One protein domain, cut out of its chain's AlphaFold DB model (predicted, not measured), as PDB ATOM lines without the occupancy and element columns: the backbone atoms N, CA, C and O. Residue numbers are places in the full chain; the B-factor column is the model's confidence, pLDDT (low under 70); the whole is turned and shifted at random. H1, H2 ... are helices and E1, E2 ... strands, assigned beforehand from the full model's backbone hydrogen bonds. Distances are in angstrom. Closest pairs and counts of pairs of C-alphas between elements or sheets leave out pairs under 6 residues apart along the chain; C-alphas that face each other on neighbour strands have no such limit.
ATOM      1  N   LYS A   2     145.083 144.414  58.538       65.00
ATOM      2  CA  LYS A   2     144.503 143.763  57.356       65.00
ATOM      3  C   LYS A   2     142.988 143.685  57.578       65.00
ATOM      4  O   LYS A   2     142.569 143.256  58.644       65.00
ATOM      5  N   LYS A   3     142.180 144.197  56.647       74.31
ATOM      6  CA  LYS A   3     140.716 144.097  56.740       74.31
ATOM      7  C   LYS A   3     140.288 142.780  56.103       74.31
ATOM      8  O   LYS A   3     140.661 142.535  54.955       74.31
ATOM      9  N   ASN A   4     139.508 141.970  56.811       89.62
ATOM     10  CA  ASN A   4     138.923 140.766  56.230       89.62
ATOM     11  C   ASN A   4     137.702 141.166  55.416       89.62
ATOM     12  O   ASN A   4     136.826 141.857  55.928       89.62
ATOM     13  N   ILE A   5     137.662 140.781  54.145       93.62
ATOM     14  CA  ILE A   5     136.506 141.025  53.284       93.62
ATOM     15  C   ILE A   5     135.704 139.733  53.223       93.62
ATOM     16  O   ILE A   5     136.261 138.679  52.928       93.62
ATOM     17  N   LEU A   6     134.407 139.835  53.491       94.25
ATOM     18  CA  LEU A   6     133.455 138.744  53.416       94.25
ATOM     19  C   LEU A   6     132.400 139.055  52.355       94.25
ATOM     20  O   LEU A   6     131.718 140.078  52.443       94.25
ATOM     21  N   LEU A   7     132.251 138.164  51.377       95.88
ATOM     22  CA  LEU A   7     131.191 138.242  50.379       95.88
ATOM     23  C   LEU A   7     129.964 137.472  50.872       95.88
ATOM     24  O   LEU A   7     130.064 136.313  51.281       95.88
ATOM     25  N   VAL A   8     128.800 138.111  50.820       96.25
ATOM     26  CA  VAL A   8     127.525 137.522  51.243       96.25
ATOM     27  C   VAL A   8     126.549 137.590  50.079       96.25
ATOM     28  O   VAL A   8     126.391 138.649  49.484       96.25
ATOM     29  N   MET A   9     125.912 136.467  49.761       96.44
ATOM     30  CA  MET A   9     124.886 136.342  48.719       96.44
ATOM     31  C   MET A   9     123.707 135.528  49.252       96.44
ATOM     32  O   MET A   9     123.857 134.761  50.205       96.44
ATOM     33  N   ALA A  10     122.525 135.645  48.648       96.44
ATOM     34  CA  ALA A  10     121.386 134.820  49.036       96.44
ATOM     35  C   ALA A  10     121.489 133.417  48.428       96.44
ATOM     36  O   ALA A  10     121.256 132.429  49.127       96.44
ATOM     37  N   LEU A  11     121.843 133.317  47.147       95.69
ATOM     38  CA  LEU A  11     121.813 132.070  46.381       95.69
ATOM     39  C   LEU A  11     123.130 131.819  45.625       95.69
ATOM     40  O   LEU A  11     123.730 132.770  45.130       95.69
ATOM     41  N   PRO A  12     123.555 130.551  45.441       95.06
ATOM     42  CA  PRO A  12     124.736 130.211  44.637       95.06
ATOM     43  C   PRO A  12     124.704 130.765  43.214       95.06
ATOM     44  O   PRO A  12     125.727 131.171  42.679       95.06
ATOM     45  N   GLN A  13     123.516 130.833  42.612       94.19
ATOM     46  CA  GLN A  13     123.318 131.339  41.255       94.19
ATOM     47  C   GLN A  13     123.645 132.836  41.111       94.19
ATOM     48  O   GLN A  13     123.794 133.314  39.989       94.19
ATOM     49  N   GLU A  14     123.765 133.577  42.216       92.25
ATOM     50  CA  GLU A  14     124.199 134.979  42.203       92.25
ATOM     51  C   GLU A  14     125.721 135.110  42.002       92.25
ATOM     52  O   GLU A  14     126.184 136.143  41.518       92.25
ATOM     53  N   ASN A  15     126.488 134.044  42.262       94.69
ATOM     54  CA  ASN A  15     127.889 133.919  41.860       94.69
ATOM     55  C   ASN A  15     127.971 133.389  40.422       94.69
ATOM     56  O   ASN A  15     128.218 132.207  40.172       94.69
ATOM     57  N   VAL A  16     127.695 134.266  39.458       92.25
ATOM     58  CA  VAL A  16     127.595 133.898  38.039       92.25
ATOM     59  C   VAL A  16     128.873 133.196  37.575       92.25
ATOM     60  O   VAL A  16     129.949 133.790  37.570       92.25
ATOM     61  N   GLY A  17     128.749 131.922  37.187       92.56
ATOM     62  CA  GLY A  17     129.867 131.111  36.700       92.56
ATOM     63  C   GLY A  17     130.992 130.895  37.717       92.56
ATOM     64  O   GLY A  17     132.113 130.627  37.298       92.56
ATOM     65  N   ASN A  18     130.720 131.042  39.021       93.25
ATOM     66  CA  ASN A  18     131.719 130.986  40.093       93.25
ATOM     67  C   ASN A  18     132.868 132.005  39.932       93.25
ATOM     68  O   ASN A  18     133.966 131.811  40.450       93.25
ATOM     69  N   LEU A  19     132.632 133.109  39.210       93.81
ATOM     70  CA  LEU A  19     133.657 134.114  38.906       93.81
ATOM     71  C   LEU A  19     134.248 134.773  40.155       93.81
ATOM     72  O   LEU A  19     135.372 135.267  40.103       93.81
ATOM     73  N   LEU A  20     133.514 134.814  41.269       94.00
ATOM     74  CA  LEU A  20     134.005 135.423  42.503       94.00
ATOM     75  C   LEU A  20     135.031 134.541  43.234       94.00
ATOM     76  O   LEU A  20     135.839 135.061  44.003       94.00
ATOM     77  N   ASP A  21     135.061 133.238  42.950       94.06
ATOM     78  CA  ASP A  21     135.945 132.275  43.618       94.06
ATOM     79  C   ASP A  21     137.422 132.565  43.310       94.06
ATOM     80  O   ASP A  21     138.295 132.370  44.157       94.06
ATOM     81  N   GLN A  22     137.705 133.124  42.126       95.06
ATOM     82  CA  GLN A  22     139.058 133.480  41.686       95.06
ATOM     83  C   GLN A  22     139.746 134.510  42.599       95.06
ATOM     84  O   GLN A  22     140.969 134.631  42.581       95.06
ATOM     85  N   PHE A  23     138.976 135.271  43.387       93.19
ATOM     86  CA  PHE A  23     139.516 136.279  44.301       93.19
ATOM     87  C   PHE A  23     139.975 135.688  45.642       93.19
ATOM     88  O   PHE A  23     140.567 136.411  46.442       93.19
ATOM     89  N   GLY A  24     139.700 134.404  45.910       93.69
ATOM     90  CA  GLY A  24     140.086 133.736  47.158       93.69
ATOM     91  C   GLY A  24     139.456 134.353  48.413       93.69
ATOM     92  O   GLY A  24     139.980 134.181  49.514       93.69
ATOM     93  N   LEU A  25     138.364 135.107  48.255       93.88
ATOM     94  CA  LEU A  25     137.611 135.697  49.358       93.88
ATOM     95  C   LEU A  25     136.596 134.683  49.899       93.88
ATOM     96  O   LEU A  25     136.026 133.922  49.116       93.88
ATOM     97  N   PRO A  26     136.315 134.675  51.213       93.88
ATOM     98  CA  PRO A  26     135.241 133.859  51.757       93.88
ATOM     99  C   PRO A  26     133.891 134.319  51.194       93.88
ATOM    100  O   PRO A  26     133.576 135.513  51.187       93.88
ATOM    101  N   ILE A  27     133.096 133.349  50.743       95.56
ATOM    102  CA  ILE A  27     131.751 133.544  50.201       95.56
ATOM    103  C   ILE A  27     130.757 132.775  51.063       95.56
ATOM    104  O   ILE A  27     130.958 131.595  51.350       95.56
ATOM    105  N   ILE A  28     129.668 133.433  51.459       95.81
ATOM    106  CA  ILE A  28     128.622 132.835  52.292       95.81
ATOM    107  C   ILE A  28     127.265 133.004  51.619       95.81
ATOM    108  O   ILE A  28     126.889 134.103  51.214       95.81
ATOM    109  N   TYR A  29     126.516 131.901  51.552       96.69
ATOM    110  CA  TYR A  29     125.166 131.867  51.001       96.69
ATOM    111  C   TYR A  29     124.125 131.820  52.118       96.69
ATOM    112  O   TYR A  29     123.990 130.829  52.851       96.69
ATOM    113  N   THR A  30     123.357 132.896  52.265       96.75
ATOM    114  CA  THR A  30     122.408 133.028  53.370       96.75
ATOM    115  C   THR A  30     121.113 132.266  53.131       96.75
ATOM    116  O   THR A  30     120.479 131.812  54.078       96.75
ATOM    117  N   GLY A  31     120.744 132.021  51.879       95.44
ATOM    118  CA  GLY A  31     119.363 131.738  51.508       95.44
ATOM    119  C   GLY A  31     118.556 133.033  51.391       95.44
ATOM    120  O   GLY A  31     118.987 134.104  51.828       95.44
ATOM    121  N   VAL A  32     117.373 132.935  50.783       94.00
ATOM    122  CA  VAL A  32     116.505 134.087  50.500       94.00
ATOM    123  C   VAL A  32     115.839 134.599  51.778       94.00
ATOM    124  O   VAL A  32     115.330 133.814  52.578       94.00
ATOM    125  N   GLY A  33     115.785 135.923  51.937       90.62
ATOM    126  CA  GLY A  33     115.000 136.598  52.974       90.62
ATOM    127  C   GLY A  33     115.823 137.171  54.131       90.62
ATOM    128  O   GLY A  33     116.907 136.699  54.465       90.62
ATOM    129  N   LYS A  34     115.268 138.209  54.772       92.44
ATOM    130  CA  LYS A  34     115.952 139.005  55.811       92.44
ATOM    131  C   LYS A  34     116.308 138.190  57.053       92.44
ATOM    132  O   LYS A  34     117.369 138.396  57.624       92.44
ATOM    133  N   ILE A  35     115.436 137.263  57.451       95.25
ATOM    134  CA  ILE A  35     115.647 136.406  58.627       95.25
ATOM    135  C   ILE A  35     116.855 135.491  58.400       95.25
ATOM    136  O   ILE A  35     117.761 135.459  59.224       95.25
ATOM    137  N   ASN A  36     116.910 134.824  57.245       95.75
ATOM    138  CA  ASN A  36     118.019 133.945  56.879       95.75
ATOM    139  C   ASN A  36     119.352 134.700  56.800       95.75
ATOM    140  O   ASN A  36     120.363 134.222  57.313       95.75
ATOM    141  N   ALA A  37     119.338 135.894  56.200       94.88
ATOM    142  CA  ALA A  37     120.505 136.765  56.147       94.88
ATOM    143  C   ALA A  37     120.974 137.189  57.546       94.88
ATOM    144  O   ALA A  37     122.154 137.059  57.855       94.88
ATOM    145  N   ALA A  38     120.053 137.643  58.400       95.50
ATOM    146  CA  ALA A  38     120.373 138.118  59.742       95.50
ATOM    147  C   ALA A  38     120.910 137.008  60.655       95.50
ATOM    148  O   ALA A  38     121.916 137.227  61.323       95.50
ATOM    149  N   ILE A  39     120.275 135.830  60.666       96.88
ATOM    150  CA  ILE A  39     120.695 134.703  61.514       96.88
ATOM    151  C   ILE A  39     122.105 134.261  61.132       96.88
ATOM    152  O   ILE A  39     123.006 134.318  61.963       96.88
ATOM    153  N   LYS A  40     122.326 133.905  59.859       95.62
ATOM    154  CA  LYS A  40     123.631 133.396  59.419       95.62
ATOM    155  C   LYS A  40     124.732 134.433  59.591       95.62
ATOM    156  O   LYS A  40     125.785 134.131  60.140       95.62
ATOM    157  N   LEU A  41     124.496 135.672  59.153       94.38
ATOM    158  CA  LEU A  41     125.505 136.717  59.301       94.38
ATOM    159  C   LEU A  41     125.783 137.019  60.781       94.38
ATOM    160  O   LEU A  41     126.935 137.242  61.140       94.38
ATOM    161  N   GLY A  42     124.763 136.970  61.640       94.25
ATOM    162  CA  GLY A  42     124.913 137.106  63.087       94.25
ATOM    163  C   GLY A  42     125.771 135.999  63.706       94.25
ATOM    164  O   GLY A  42     126.669 136.294  64.491       94.25
ATOM    165  N   GLU A  43     125.566 134.738  63.322       94.06
ATOM    166  CA  GLU A  43     126.381 133.601  63.784       94.06
ATOM    167  C   GLU A  43     127.865 133.775  63.411       94.06
ATOM    168  O   GLU A  43     128.756 133.604  64.242       94.06
ATOM    169  N   ILE A  44     128.143 134.198  62.178       91.38
ATOM    170  CA  ILE A  44     129.515 134.395  61.687       91.38
ATOM    171  C   ILE A  44     130.177 135.621  62.326       91.38
ATOM    172  O   ILE A  44     131.334 135.565  62.740       91.38
ATOM    173  N   LEU A  45     129.458 136.740  62.434       92.00
ATOM    174  CA  LEU A  45     130.016 137.968  63.000       92.00
ATOM    175  C   LEU A  45     130.129 137.930  64.529       92.00
ATOM    176  O   LEU A  45     130.961 138.636  65.084       92.00
ATOM    177  N   SER A  46     129.329 137.117  65.222       91.88
ATOM    178  CA  SER A  46     129.439 136.955  66.681       91.88
ATOM    179  C   SER A  46     130.651 136.127  67.107       91.88
ATOM    180  O   SER A  46     131.092 136.229  68.249       91.88
ATOM    181  N   THR A  47     131.201 135.322  66.195       88.19
ATOM    182  CA  THR A  47     132.357 134.454  66.457       88.19
ATOM    183  C   THR A  47     133.676 135.052  65.969       88.19
ATOM    184  O   THR A  47     134.742 134.549  66.323       88.19
ATOM    185  N   THR A  48     133.636 136.139  65.189       83.00
ATOM    186  CA  THR A  48     134.839 136.827  64.715       83.00
ATOM    187  C   THR A  48     135.259 137.950  65.660       83.00
ATOM    188  O   THR A  48     134.458 138.796  66.045       83.00
ATOM    189  N   ASN A  49     136.549 137.993  65.994       74.62
ATOM    190  CA  ASN A  49     137.152 139.084  66.769       74.62
ATOM    191  C   ASN A  49     137.803 140.149  65.864       74.62
ATOM    192  O   ASN A  49     138.456 141.074  66.350       74.62
ATOM    193  N   GLU A  50     137.669 140.010  64.541       81.38
ATOM    194  CA  GLU A  50     138.364 140.835  63.558       81.38
ATOM    195  C   GLU A  50     137.430 141.810  62.835       81.38
ATOM    196  O   GLU A  50     136.272 141.515  62.527       81.38
ATOM    197  N   HIS A  51     137.970 142.984  62.495       76.19
ATOM    198  CA  HIS A  51     137.259 143.984  61.705       76.19
ATOM    199  C   HIS A  51     136.981 143.437  60.296       76.19
ATOM    200  O   HIS A  51     137.879 143.370  59.450       76.19
ATOM    201  N   THR A  52     135.721 143.078  60.051       89.81
ATOM    202  CA  THR A  52     135.264 142.470  58.799       89.81
ATOM    203  C   THR A  52     134.483 143.486  57.966       89.81
ATOM    204  O   THR A  52     133.513 144.078  58.434       89.81
ATOM    205  N   ILE A  53     134.896 143.696  56.716       93.06
ATOM    206  CA  ILE A  53     134.085 144.373  55.702       93.06
ATOM    207  C   ILE A  53     133.166 143.324  55.085       93.06
ATOM    208  O   ILE A  53     133.637 142.401  54.427       93.06
ATOM    209  N   VAL A  54     131.859 143.492  55.261       93.56
ATOM    210  CA  VAL A  54     130.849 142.639  54.631       93.56
ATOM    211  C   VAL A  54     130.347 143.317  53.361       93.56
ATOM    212  O   VAL A  54     129.863 144.446  53.412       93.56
ATOM    213  N   ILE A  55     130.451 142.631  52.225       94.50
ATOM    214  CA  ILE A  55     129.899 143.074  50.943       94.50
ATOM    215  C   ILE A  55     128.738 142.146  50.600       94.50
ATOM    216  O   ILE A  55     128.942 140.981  50.261       94.50
ATOM    217  N   ASN A  56     127.518 142.671  50.701       92.69
ATOM    218  CA  ASN A  56     126.325 141.965  50.257       92.69
ATOM    219  C   ASN A  56     126.163 142.154  48.743       92.69
ATOM    220  O   ASN A  56     126.007 143.281  48.268       92.69
ATOM    221  N   LEU A  57     126.239 141.055  48.004       92.62
ATOM    222  CA  LEU A  57     126.015 140.990  46.569       92.62
ATOM    223  C   LEU A  57     124.735 140.206  46.320       92.62
ATOM    224  O   LEU A  57     124.441 139.223  46.990       92.62
ATOM    225  N   GLY A  58     123.972 140.625  45.326       87.56
ATOM    226  CA  GLY A  58     122.764 139.912  44.964       87.56
ATOM    227  C   GLY A  58     121.975 140.640  43.902       87.56
ATOM    228  O   GLY A  58     122.248 141.792  43.549       87.56
ATOM    229  N   SER A  59     120.980 139.941  43.380       85.94
ATOM    230  CA  SER A  59     119.993 140.546  42.500       85.94
ATOM    231  C   SER A  59     119.029 141.428  43.301       85.94
ATOM    232  O   SER A  59     118.634 141.105  44.421       85.94
ATOM    233  N   ALA A  60     118.626 142.554  42.718       83.56
ATOM    234  CA  ALA A  60     117.636 143.444  43.310       83.56
ATOM    235  C   ALA A  60     116.640 143.913  42.247       83.56
ATOM    236  O   ALA A  60     117.020 144.332  41.151       83.56
ATOM    237  N   GLY A  61     115.350 143.867  42.584       78.06
ATOM    238  CA  GLY A  61     114.308 144.487  41.772       78.06
ATOM    239  C   GLY A  61     114.373 146.008  41.896       78.06
ATOM    240  O   GLY A  61     114.408 146.542  43.002       78.06
ATOM    241  N   SER A  62     114.371 146.725  40.772       78.00
ATOM    242  CA  SER A  62     114.318 148.190  40.790       78.00
ATOM    243  C   SER A  62     112.876 148.691  40.884       78.00
ATOM    244  O   SER A  62     112.033 148.311  40.077       78.00
ATOM    245  N   HIS A  63     112.610 149.609  41.817       73.75
ATOM    246  CA  HIS A  63     111.364 150.389  41.849       73.75
ATOM    247  C   HIS A  63     111.411 151.634  40.948       73.75
ATOM    248  O   HIS A  63     110.374 152.213  40.645       73.75
ATOM    249  N   LYS A  64     112.612 152.063  40.533       75.81
ATOM    250  CA  LYS A  64     112.823 153.256  39.694       75.81
ATOM    251  C   LYS A  64     112.835 152.945  38.202       75.81
ATOM    252  O   LYS A  64     112.577 153.829  37.394       75.81
ATOM    253  N   TYR A  65     113.188 151.717  37.841       71.56
ATOM    254  CA  TYR A  65     113.364 151.307  36.455       71.56
ATOM    255  C   TYR A  65     112.316 150.259  36.091       71.56
ATOM    256  O   TYR A  65     112.085 149.346  36.886       71.56
ATOM    257  N   PRO A  66     111.690 150.363  34.906       70.44
ATOM    258  CA  PRO A  66     110.765 149.352  34.426       70.44
ATOM    259  C   PRO A  66     111.418 147.971  34.405       70.44
ATOM    260  O   PRO A  66     112.607 147.818  34.121       70.44
ATOM    261  N   ARG A  67     110.607 146.936  34.628       60.31
ATOM    262  CA  ARG A  67     111.052 145.536  34.685       60.31
ATOM    263  C   ARG A  67     111.765 145.058  33.401       60.31
ATOM    264  O   ARG A  67     112.467 144.056  33.439       60.31
ATOM    265  N   HIS A  68     111.611 145.786  32.290       58.34
ATOM    266  CA  HIS A  68     112.168 145.478  30.968       58.34
ATOM    267  C   HIS A  68     113.438 146.258  30.598       58.34
ATOM    268  O   HIS A  68     113.856 146.199  29.447       58.34
ATOM    269  N   THR A  69     114.068 146.978  31.529       58.03
ATOM    270  CA  THR A  69     115.438 147.486  31.328       58.03
ATOM    271  C   THR A  69     116.442 146.535  31.988       58.03
ATOM    272  O   THR A  69     116.760 146.728  33.165       58.03
ATOM    273  N   PRO A  70     116.914 145.486  31.285       55.47
ATOM    274  CA  PRO A  70     117.899 144.561  31.828       55.47
ATOM    275  C   PRO A  70     119.244 145.266  32.085       55.47
ATOM    276  O   PRO A  70     119.567 146.269  31.451       55.47
ATOM    277  N   ASN A  71     120.041 144.711  33.003       57.25
ATOM    278  CA  ASN A  71     121.437 145.092  33.276       57.25
ATOM    279  C   ASN A  71     121.720 146.445  33.958       57.25
ATOM    280  O   ASN A  71     122.821 146.979  33.833       57.25
ATOM    281  N   ARG A  72     120.801 146.983  34.769       60.94
ATOM    282  CA  ARG A  72     121.170 148.026  35.746       60.94
ATOM    283  C   ARG A  72     121.251 147.448  37.151       60.94
ATOM    284  O   ARG A  72     120.234 147.033  37.693       60.94
ATOM    285  N   GLN A  73     122.447 147.462  37.740       59.12
ATOM    286  CA  GLN A  73     122.647 147.188  39.163       59.12
ATOM    287  C   GLN A  73     122.347 148.458  39.970       59.12
ATOM    288  O   GLN A  73     123.083 149.441  39.851       59.12
ATOM    289  N   PRO A  74     121.273 148.491  40.776       58.97
ATOM    290  CA  PRO A  74     121.121 149.536  41.772       58.97
ATOM    291  C   PRO A  74     122.152 149.302  42.883       58.97
ATOM    292  O   PRO A  74     122.156 148.256  43.524       58.97
ATOM    293  N   CYS A  75     123.029 150.274  43.127       58.12
ATOM    294  CA  CYS A  75     123.760 150.327  44.385       58.12
ATOM    295  C   CYS A  75     122.818 150.901  45.453       58.12
ATOM    296  O   CYS A  75     122.330 152.031  45.335       58.12
ATOM    297  N   ASN A  76     122.502 150.107  46.476       59.94
ATOM    298  CA  ASN A  76     121.629 150.572  47.549       59.94
ATOM    299  C   ASN A  76     122.351 151.646  48.364       59.94
ATOM    300  O   ASN A  76     123.445 151.436  48.878       59.94
ATOM    301  N   THR A  77     121.717 152.809  48.492       55.12
ATOM    302  CA  THR A  77     122.186 153.889  49.372       55.12
ATOM    303  C   THR A  77     121.590 153.775  50.778       55.12
ATOM    304  O   THR A  77     122.177 154.311  51.715       55.12
ATOM    305  N   ARG A  78     120.450 153.074  50.933       54.44
ATOM    306  CA  ARG A  78     119.773 152.742  52.203       54.44
ATOM    307  C   ARG A  78     118.916 151.477  52.043       54.44
ATOM    308  O   ARG A  78     118.160 151.393  51.078       54.44
ATOM    309  N   ASP A  79     118.983 150.559  53.006       60.94
ATOM    310  CA  ASP A  79     118.042 149.439  53.137       60.94
ATOM    311  C   ASP A  79     116.934 149.823  54.133       60.94
ATOM    312  O   ASP A  79     117.181 149.970  55.330       60.94
ATOM    313  N   GLU A  80     115.697 150.007  53.663       57.69
ATOM    314  CA  GLU A  80     114.549 150.265  54.542       57.69
ATOM    315  C   GLU A  80     113.895 148.945  54.988       57.69
ATOM    316  O   GLU A  80     113.331 148.180  54.196       57.69
ATOM    317  N   ALA A  81     113.914 148.669  56.293       51.41
ATOM    318  CA  ALA A  81     113.119 147.605  56.900       51.41
ATOM    319  C   ALA A  81     111.648 148.047  57.029       51.41
ATOM    320  O   ALA A  81     111.173 148.375  58.109       51.41
TER     321      ALA A  81
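This is residues 2 to 81 of the 88 residues of an uncharacterized protein of Halothiobacillus sp. 13-55-253 (UniProt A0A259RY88). Little is regular here: helix H1 packs on one face of a small parallel sheet, E2, E1, E3, in two layers, and residues 66 to 71 of a long tail stick out. Of 80 printed residues, 28 are in named elements, E1, E2, H1, E3 in turn, and the class is mixed. It is only just loose, close to compact, with radius of gyration of the C-alphas 14.1 A and spans 43, 32 and 22 A.

Start at E1, residues 4 to 9, parallel to E2, residues 27 to 29, with N 28 and O 7 2.9 A apart, and to E3, residues 52 to 56, with N 6 and O 53 2.8 A apart. H1, residues 34 to 47, is on the sheet at a height of 9.1 A; 9 of its 10 O i to N i+4 pairs are within hydrogen-bond range. E2, H1, E3, with E1 between the strands, form a split strand-helix-strand unit with a right-handed crossover.

Find C-alpha 4 at (138.923, 140.766, 56.230), where E1 begins its 16.5 A; H1 runs 20.1 A, and E3 ends at C-alpha 56, (126.325, 141.965, 50.257).

The printed part has no cut; the link E1 to E2 is long; residues 2 and 67 to 81 have pLDDT under 70.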